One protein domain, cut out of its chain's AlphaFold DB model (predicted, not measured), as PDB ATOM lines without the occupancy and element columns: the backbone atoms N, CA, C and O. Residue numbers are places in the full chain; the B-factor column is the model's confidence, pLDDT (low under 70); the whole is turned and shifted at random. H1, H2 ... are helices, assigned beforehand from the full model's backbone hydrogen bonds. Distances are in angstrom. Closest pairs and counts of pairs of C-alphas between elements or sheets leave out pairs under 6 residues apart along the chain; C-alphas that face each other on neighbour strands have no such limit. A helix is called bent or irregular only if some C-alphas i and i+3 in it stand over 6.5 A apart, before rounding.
ATOM      1  N   ALA A 165     119.532  29.068 -12.519       84.62
ATOM      2  CA  ALA A 165     118.899  30.047 -11.649       84.62
ATOM      3  C   ALA A 165     118.927  31.474 -12.229       84.62
ATOM      4  O   ALA A 165     118.228  32.351 -11.717       84.62
ATOM      5  N   SER A 166     119.743  31.733 -13.256       85.31
ATOM      6  CA  SER A 166     119.749  32.997 -13.997       85.31
ATOM      7  C   SER A 166     118.588  33.066 -14.987       85.31
ATOM      8  O   SER A 166     117.969  34.119 -15.130       85.31
ATOM      9  N   GLU A 167     118.275  31.946 -15.636       90.12
ATOM     10  CA  GLU A 167     117.175  31.832 -16.591       90.12
ATOM     11  C   GLU A 167     115.816  31.888 -15.887       90.12
ATOM     12  O   GLU A 167     114.935  32.627 -16.323       90.12
ATOM     13  N   GLU A 168     115.666  31.212 -14.745       87.81
ATOM     14  CA  GLU A 168     114.438  31.308 -13.939       87.81
ATOM     15  C   GLU A 168     114.231  32.720 -13.375       87.81
ATOM     16  O   GLU A 168     113.128  33.261 -13.424       87.81
ATOM     17  N   LEU A 169     115.302  33.381 -12.917       88.25
ATOM     18  CA  LEU A 169     115.217  34.778 -12.483       88.25
ATOM     19  C   LEU A 169     114.814  35.703 -13.641       88.25
ATOM     20  O   LEU A 169     114.005  36.612 -13.453       88.25
ATOM     21  N   ARG A 170     115.370  35.487 -14.839       92.06
ATOM     22  CA  ARG A 170     115.003  36.244 -16.041       92.06
ATOM     23  C   ARG A 170     113.521  36.051 -16.365       92.06
ATOM     24  O   ARG A 170     112.821  37.039 -16.565       92.06
ATOM     25  N   ARG A 171     113.041  34.807 -16.342       91.31
ATOM     26  CA  ARG A 171     111.636  34.469 -16.572       91.31
ATOM     27  C   ARG A 171     110.709  35.137 -15.553       91.31
ATOM     28  O   ARG A 171     109.756  35.791 -15.959       91.31
ATOM     29  N   GLY A 172     111.027  35.059 -14.261       89.62
ATOM     30  CA  GLY A 172     110.239  35.720 -13.214       89.62
ATOM     31  C   GLY A 172     110.184  37.244 -13.381       89.62
ATOM     32  O   GLY A 172     109.128  37.854 -13.220       89.62
ATOM     33  N   LYS A 173     111.298  37.878 -13.782       95.06
ATOM     34  CA  LYS A 173     111.323  39.315 -14.107       95.06
ATOM     35  C   LYS A 173     110.428  39.659 -15.300       95.06
ATOM     36  O   LYS A 173     109.735  40.673 -15.250       95.06
ATOM     37  N   ASP A 174     110.444  38.840 -16.348       95.50
ATOM     38  CA  ASP A 174     109.613  39.045 -17.539       95.50
ATOM     39  C   ASP A 174     108.114  38.895 -17.213       95.50
ATOM     40  O   ASP A 174     107.296  39.686 -17.687       95.50
ATOM     41  N   GLU A 175     107.752  37.941 -16.351       94.25
ATOM     42  CA  GLU A 175     106.372  37.734 -15.891       94.25
ATOM     43  C   GLU A 175     105.862  38.914 -15.048       94.25
ATOM     44  O   GLU A 175     104.799  39.465 -15.342       94.25
ATOM     45  N   ILE A 176     106.644  39.382 -14.065       95.00
ATOM     46  CA  ILE A 176     106.285  40.556 -13.247       95.00
ATOM     47  C   ILE A 176     106.146  41.805 -14.123       95.00
ATOM     48  O   ILE A 176     105.182  42.561 -13.987       95.00
ATOM     49  N   ARG A 177     107.073  42.015 -15.064       97.25
ATOM     50  CA  ARG A 177     106.997  43.124 -16.022       97.25
ATOM     51  C   ARG A 177     105.708  43.069 -16.838       97.25
ATOM     52  O   ARG A 177     105.034  44.088 -16.971       97.25
ATOM     53  N   SER A 178     105.350  41.891 -17.350       96.44
ATOM     54  CA  SER A 178     104.119  41.695 -18.118       96.44
ATOM     55  C   SER A 178     102.869  42.041 -17.301       96.44
ATOM     56  O   SER A 178     101.981  42.740 -17.796       96.44
ATOM     57  N   LEU A 179     102.828  41.623 -16.030       95.31
ATOM     58  CA  LEU A 179     101.735  41.932 -15.107       95.31
ATOM     59  C   LEU A 179     101.615  43.439 -14.850       95.31
ATOM     60  O   LEU A 179     100.537  44.011 -15.000       95.31
ATOM     61  N   ILE A 180     102.729  44.098 -14.530       97.00
ATOM     62  CA  ILE A 180     102.784  45.545 -14.313       97.00
ATOM     63  C   ILE A 180     102.276  46.306 -15.545       97.00
ATOM     64  O   ILE A 180     101.439  47.202 -15.430       97.00
ATOM     65  N   GLU A 181     102.735  45.940 -16.744       96.88
ATOM     66  CA  GLU A 181     102.281  46.570 -17.987       96.88
ATOM     67  C   GLU A 181     100.789  46.344 -18.259       96.88
ATOM     68  O   GLU A 181     100.146  47.204 -18.865       96.88
ATOM     69  N   SER A 182     100.247  45.197 -17.845       96.25
ATOM     70  CA  SER A 182      98.822  44.878 -17.957       96.25
ATOM     71  C   SER A 182      97.978  45.777 -17.050       96.25
ATOM     72  O   SER A 182      97.063  46.447 -17.537       96.25
ATOM     73  N   ILE A 183      98.340  45.885 -15.763       93.81
ATOM     74  CA  ILE A 183      97.650  46.759 -14.799       93.81
ATOM     75  C   ILE A 183      97.749  48.220 -15.253       93.81
ATOM     76  O   ILE A 183      96.753  48.941 -15.252       93.81
ATOM     77  N   TRP A 184      98.928  48.660 -15.706       96.69
ATOM     78  CA  TRP A 184      99.118  50.022 -16.204       96.69
ATOM     79  C   TRP A 184      98.218  50.304 -17.409       96.69
ATOM     80  O   TRP A 184      97.519  51.316 -17.420       96.69
ATOM     81  N   ARG A 185      98.178  49.402 -18.400       97.19
ATOM     82  CA  ARG A 185      97.316  49.555 -19.581       97.19
ATOM     83  C   ARG A 185      95.845  49.697 -19.208       97.19
ATOM     84  O   ARG A 185      95.181  50.565 -19.775       97.19
ATOM     85  N   ALA A 186      95.368  48.870 -18.284       95.00
ATOM     86  CA  ALA A 186      93.968  48.836 -17.884       95.00
ATOM     87  C   ALA A 186      93.552  50.050 -17.039       95.00
ATOM     88  O   ALA A 186      92.522  50.654 -17.323       95.00
ATOM     89  N   GLU A 187      94.356  50.422 -16.041       95.31
ATOM     90  CA  GLU A 187      93.908  51.318 -14.965       95.31
ATOM     91  C   GLU A 187      94.585  52.698 -15.000       95.31
ATOM     92  O   GLU A 187      94.002  53.686 -14.563       95.31
ATOM     93  N   PHE A 188      95.807  52.802 -15.539       94.56
ATOM     94  CA  PHE A 188      96.645  54.005 -15.391       94.56
ATOM     95  C   PHE A 188      97.102  54.640 -16.711       94.56
ATOM     96  O   PHE A 188      97.653  55.741 -16.705       94.56
ATOM     97  N   SER A 189      96.880  53.994 -17.858       97.31
ATOM     98  CA  SER A 189      97.409  54.437 -19.158       97.31
ATOM     99  C   SER A 189      96.901  55.809 -19.594       97.31
ATOM    100  O   SER A 189      97.614  56.547 -20.275       97.31
ATOM    101  N   LYS A 190      95.688  56.173 -19.173       95.88
ATOM    102  CA  LYS A 190      95.089  57.481 -19.444       95.88
ATOM    103  C   LYS A 190      95.764  58.606 -18.652       95.88
ATOM    104  O   LYS A 190      96.002  59.673 -19.212       95.88
ATOM    105  N   ASP A 191      96.075  58.356 -17.382       95.88
ATOM    106  CA  ASP A 191      96.596  59.372 -16.460       95.88
ATOM    107  C   ASP A 191      98.127  59.464 -16.507       95.88
ATOM    108  O   ASP A 191      98.704  60.533 -16.302       95.88
ATOM    109  N   ALA A 192      98.800  58.358 -16.832       95.69
ATOM    110  CA  ALA A 192     100.253  58.254 -16.881       95.69
ATOM    111  C   ALA A 192     100.738  57.580 -18.185       95.69
ATOM    112  O   ALA A 192     101.343  56.507 -18.140       95.69
ATOM    113  N   PRO A 193     100.532  58.196 -19.367       96.81
ATOM    114  CA  PRO A 193     100.788  57.563 -20.670       96.81
ATOM    115  C   PRO A 193     102.270  57.276 -20.960       96.81
ATOM    116  O   PRO A 193     102.585  56.442 -21.802       96.81
ATOM    117  N   ASN A 194     103.184  57.965 -20.273       96.38
ATOM    118  CA  ASN A 194     104.632  57.813 -20.453       96.38
ATOM    119  C   ASN A 194     105.286  56.946 -19.366       96.38
ATOM    120  O   ASN A 194     106.514  56.865 -19.304       96.38
ATOM    121  N   TRP A 195     104.485  56.358 -18.477       96.25
ATOM    122  CA  TRP A 195     104.984  55.527 -17.390       96.25
ATOM    123  C   TRP A 195     105.557  54.213 -17.926       96.25
ATOM    124  O   TRP A 195     105.072  53.670 -18.919       96.25
ATOM    125  N   LYS A 196     106.613  53.711 -17.281       96.38
ATOM    126  CA  LYS A 196     107.282  52.461 -17.655       96.38
ATOM    127  C   LYS A 196     107.639  51.644 -16.410       96.38
ATOM    128  O   LYS A 196     107.993  52.244 -15.387       96.38
ATOM    129  N   PRO A 197     107.608  50.302 -16.501       96.44
ATOM    130  CA  PRO A 197     108.165  49.443 -15.465       96.44
ATOM    131  C   PRO A 197     109.650  49.745 -15.234       96.44
ATOM    132  O   PRO A 197     110.375  50.073 -16.176       96.44
ATOM    133  N   LEU A 198     110.109  49.611 -13.993       95.38
ATOM    134  CA  LEU A 198     111.526  49.647 -13.645       95.38
ATOM    135  C   LEU A 198     112.246  48.399 -14.181       95.38
ATOM    136  O   LEU A 198     111.640  47.369 -14.484       95.38
ATOM    137  N   ASP A 199     113.566  48.497 -14.331       94.62
ATOM    138  CA  ASP A 199     114.377  47.414 -14.899       94.62
ATOM    139  C   ASP A 199     114.875  46.407 -13.857       94.62
ATOM    140  O   ASP A 199     115.234  45.269 -14.190       94.62
ATOM    141  N   ASP A 200     114.904  46.800 -12.586       94.00
ATOM    142  CA  ASP A 200     115.311  45.957 -11.472       94.00
ATOM    143  C   ASP A 200     114.107  45.297 -10.781       94.00
ATOM    144  O   ASP A 200     112.993  45.817 -10.776       94.00
ATOM    145  N   LEU A 201     114.332  44.101 -10.229       90.12
ATOM    146  CA  LEU A 201     113.273  43.303  -9.606       90.12
ATOM    147  C   LEU A 201     112.652  43.997  -8.372       90.12
ATOM    148  O   LEU A 201     111.425  44.072  -8.328       90.12
ATOM    149  N   PRO A 202     113.431  44.553  -7.419       91.56
ATOM    150  CA  PRO A 202     112.861  45.296  -6.291       91.56
ATOM    151  C   PRO A 202     112.015  46.500  -6.724       91.56
ATOM    152  O   PRO A 202     110.933  46.731  -6.179       91.56
ATOM    153  N   GLY A 203     112.474  47.240  -7.735       95.25
ATOM    154  CA  GLY A 203     111.743  48.346  -8.338       95.25
ATOM    155  C   GLY A 203     110.416  47.900  -8.945       95.25
ATOM    156  O   GLY A 203     109.385  48.511  -8.672       95.25
ATOM    157  N   MET A 204     110.415  46.804  -9.707       97.12
ATOM    158  CA  MET A 204     109.188  46.230 -10.269       97.12
ATOM    159  C   MET A 204     108.205  45.784  -9.178       97.12
ATOM    160  O   MET A 204     107.034  46.148  -9.235       97.12
ATOM    161  N   ILE A 205     108.672  45.070  -8.149       93.31
ATOM    162  CA  ILE A 205     107.829  44.647  -7.017       93.31
ATOM    163  C   ILE A 205     107.197  45.862  -6.322       93.31
ATOM    164  O   ILE A 205     105.987  45.901  -6.117       93.31
ATOM    165  N   SER A 206     107.997  46.895  -6.044       93.25
ATOM    166  CA  SER A 206     107.518  48.126  -5.402       93.25
ATOM    167  C   SER A 206     106.505  48.880  -6.271       93.25
ATOM    168  O   SER A 206     105.545  49.457  -5.763       93.25
ATOM    169  N   GLN A 207     106.698  48.905  -7.592       96.12
ATOM    170  CA  GLN A 207     105.725  49.496  -8.513       96.12
ATOM    171  C   GLN A 207     104.413  48.718  -8.513       96.12
ATOM    172  O   GLN A 207     103.352  49.334  -8.459       96.12
ATOM    173  N   MET A 208     104.486  47.386  -8.540       95.50
ATOM    174  CA  MET A 208     103.311  46.527  -8.505       95.50
ATOM    175  C   MET A 208     102.491  46.767  -7.232       95.50
ATOM    176  O   MET A 208     101.294  47.017  -7.334       95.50
ATOM    177  N   ASP A 209     103.132  46.787  -6.060       93.06
ATOM    178  CA  ASP A 209     102.467  47.045  -4.775       93.06
ATOM    179  C   ASP A 209     101.738  48.405  -4.757       93.06
ATOM    180  O   ASP A 209     100.539  48.491  -4.478       93.06
ATOM    181  N   ASN A 210     102.413  49.472  -5.199       92.81
ATOM    182  CA  ASN A 210     101.806  50.804  -5.296       92.81
ATOM    183  C   ASN A 210     100.621  50.853  -6.277       92.81
ATOM    184  O   ASN A 210      99.619  51.526  -6.018       92.81
ATOM    185  N   MET A 211     100.714  50.145  -7.407       93.50
ATOM    186  CA  MET A 211      99.618  50.055  -8.372       93.50
ATOM    187  C   MET A 211      98.416  49.316  -7.774       93.50
ATOM    188  O   MET A 211      97.287  49.783  -7.927       93.50
ATOM    189  N   TYR A 212      98.643  48.226  -7.038       91.19
ATOM    190  CA  TYR A 212      97.584  47.506  -6.328       91.19
ATOM    191  C   TYR A 212      96.912  48.370  -5.261       91.19
ATOM    192  O   TYR A 212      95.680  48.398  -5.194       91.19
ATOM    193  N   ALA A 213      97.683  49.121  -4.471       89.00
ATOM    194  CA  ALA A 213      97.136  50.066  -3.500       89.00
ATOM    195  C   ALA A 213      96.239  51.120  -4.179       89.00
ATOM    196  O   ALA A 213      95.135  51.403  -3.703       89.00
ATOM    197  N   GLY A 214      96.672  51.643  -5.332       90.38
ATOM    198  CA  GLY A 214      95.890  52.569  -6.152       90.38
ATOM    199  C   GLY A 214      94.576  51.963  -6.650       90.38
ATOM    200  O   GLY A 214      93.511  52.542  -6.431       90.38
ATOM    201  N   VAL A 215      94.624  50.775  -7.261       91.06
ATOM    202  CA  VAL A 215      93.431  50.069  -7.769       91.06
ATOM    203  C   VAL A 215      92.463  49.732  -6.636       91.06
ATOM    204  O   VAL A 215      91.252  49.912  -6.776       91.06
ATOM    205  N   ARG A 216      92.971  49.288  -5.481       88.81
ATOM    206  CA  ARG A 216      92.145  49.017  -4.300       88.81
ATOM    207  C   ARG A 216      91.437  50.280  -3.818       88.81
ATOM    208  O   ARG A 216      90.227  50.245  -3.626       88.81
ATOM    209  N   SER A 217      92.150  51.401  -3.709       83.50
ATOM    210  CA  SER A 217      91.548  52.681  -3.322       83.50
ATOM    211  C   SER A 217      90.463  53.140  -4.305       83.50
ATOM    212  O   SER A 217      89.408  53.603  -3.872       83.50
ATOM    213  N   GLN A 218      90.672  52.960  -5.614       85.81
ATOM    214  CA  GLN A 218      89.657  53.261  -6.630       85.81
ATOM    215  C   GLN A 218      88.412  52.377  -6.479       85.81
ATOM    216  O   GLN A 218      87.289  52.880  -6.545       85.81
ATOM    217  N   ARG A 219      88.590  51.073  -6.228       89.06
ATOM    218  CA  ARG A 219      87.482  50.131  -5.999       89.06
ATOM    219  C   ARG A 219      86.723  50.433  -4.713       89.06
ATOM    220  O   ARG A 219      85.497  50.434  -4.728       89.06
ATOM    221  N   ASP A 220      87.426  50.726  -3.625       84.69
ATOM    222  CA  ASP A 220      86.804  51.079  -2.348       84.69
ATOM    223  C   ASP A 220      86.030  52.394  -2.458       84.69
ATOM    224  O   ASP A 220      84.917  52.497  -1.943       84.69
ATOM    225  N   LYS A 221      86.550  53.365  -3.216       84.06
ATOM    226  CA  LYS A 221      85.804  54.575  -3.565       84.06
ATOM    227  C   LYS A 221      84.557  54.261  -4.392       84.06
ATOM    228  O   LYS A 221      83.486  54.747  -4.059       84.06
TER     229      LYS A 221
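Overview. This is residues 165 to 221 of the 432 residues of an uncharacterized protein of Sphingomonas sp. Leaf257 (UniProt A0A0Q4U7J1). Two long helices, H1 and H2, lie side by side at a shallow tilt and run the same way, shifted along each other so that Ala 165 at the start of H1 and Lys 221 at the end of H2 make the two ends of an elongated whole. Between them, residues 189 to 200 form a long loop that leaves the end of H1 and runs back to the start of H2. The printed part has 57 residues with two named helices, H1 then H2, and no named strand; its class is all helix. It is only just compact, close to loose, with a radius of gyration of the C-alphas of 12.3 A, and it spans 42 by 22 by 15 A.

Along the chain. Find C-alpha 165 at (118.899, 30.047, -11.649); from there H1, the longest helix by residues, takes residues 165 to 188 and covers 32.9 A to C-alpha 188 at (96.645, 54.005, -15.391). H1 is neither bent nor irregular, but only just: C-alphas 185 and 188 are 6.1 A apart. Next look at C-alpha 201, where H2 begins; it takes residues 201 to 221 and covers 30.3 A to C-alpha 221 at (85.804, 54.575, -3.565).

Arrangement. Start from H1 and look at Ile 180: its C-alpha is 5.9 A from that of Met 208 in H2, the closest C-alphas of the two helices. H1 and H2 touch, with 10 pairs of C-alphas within 8 A. Their lines stand at a shallow tilt of 29 degrees, and they run the same way. In H1 and H2, every O i to N i+4 pair is within hydrogen-bond range.

Size, cuts and confidence. The C-alphas of Ala 165 and Lys 221 are the two farthest apart, at 42.0 A. The printed part has no cut, and the link from H1 to H2, 12 residues, is long. Read the B-factor column for the model's confidence: the mean pLDDT of the printed part is 93.0, and no printed residue is under 70.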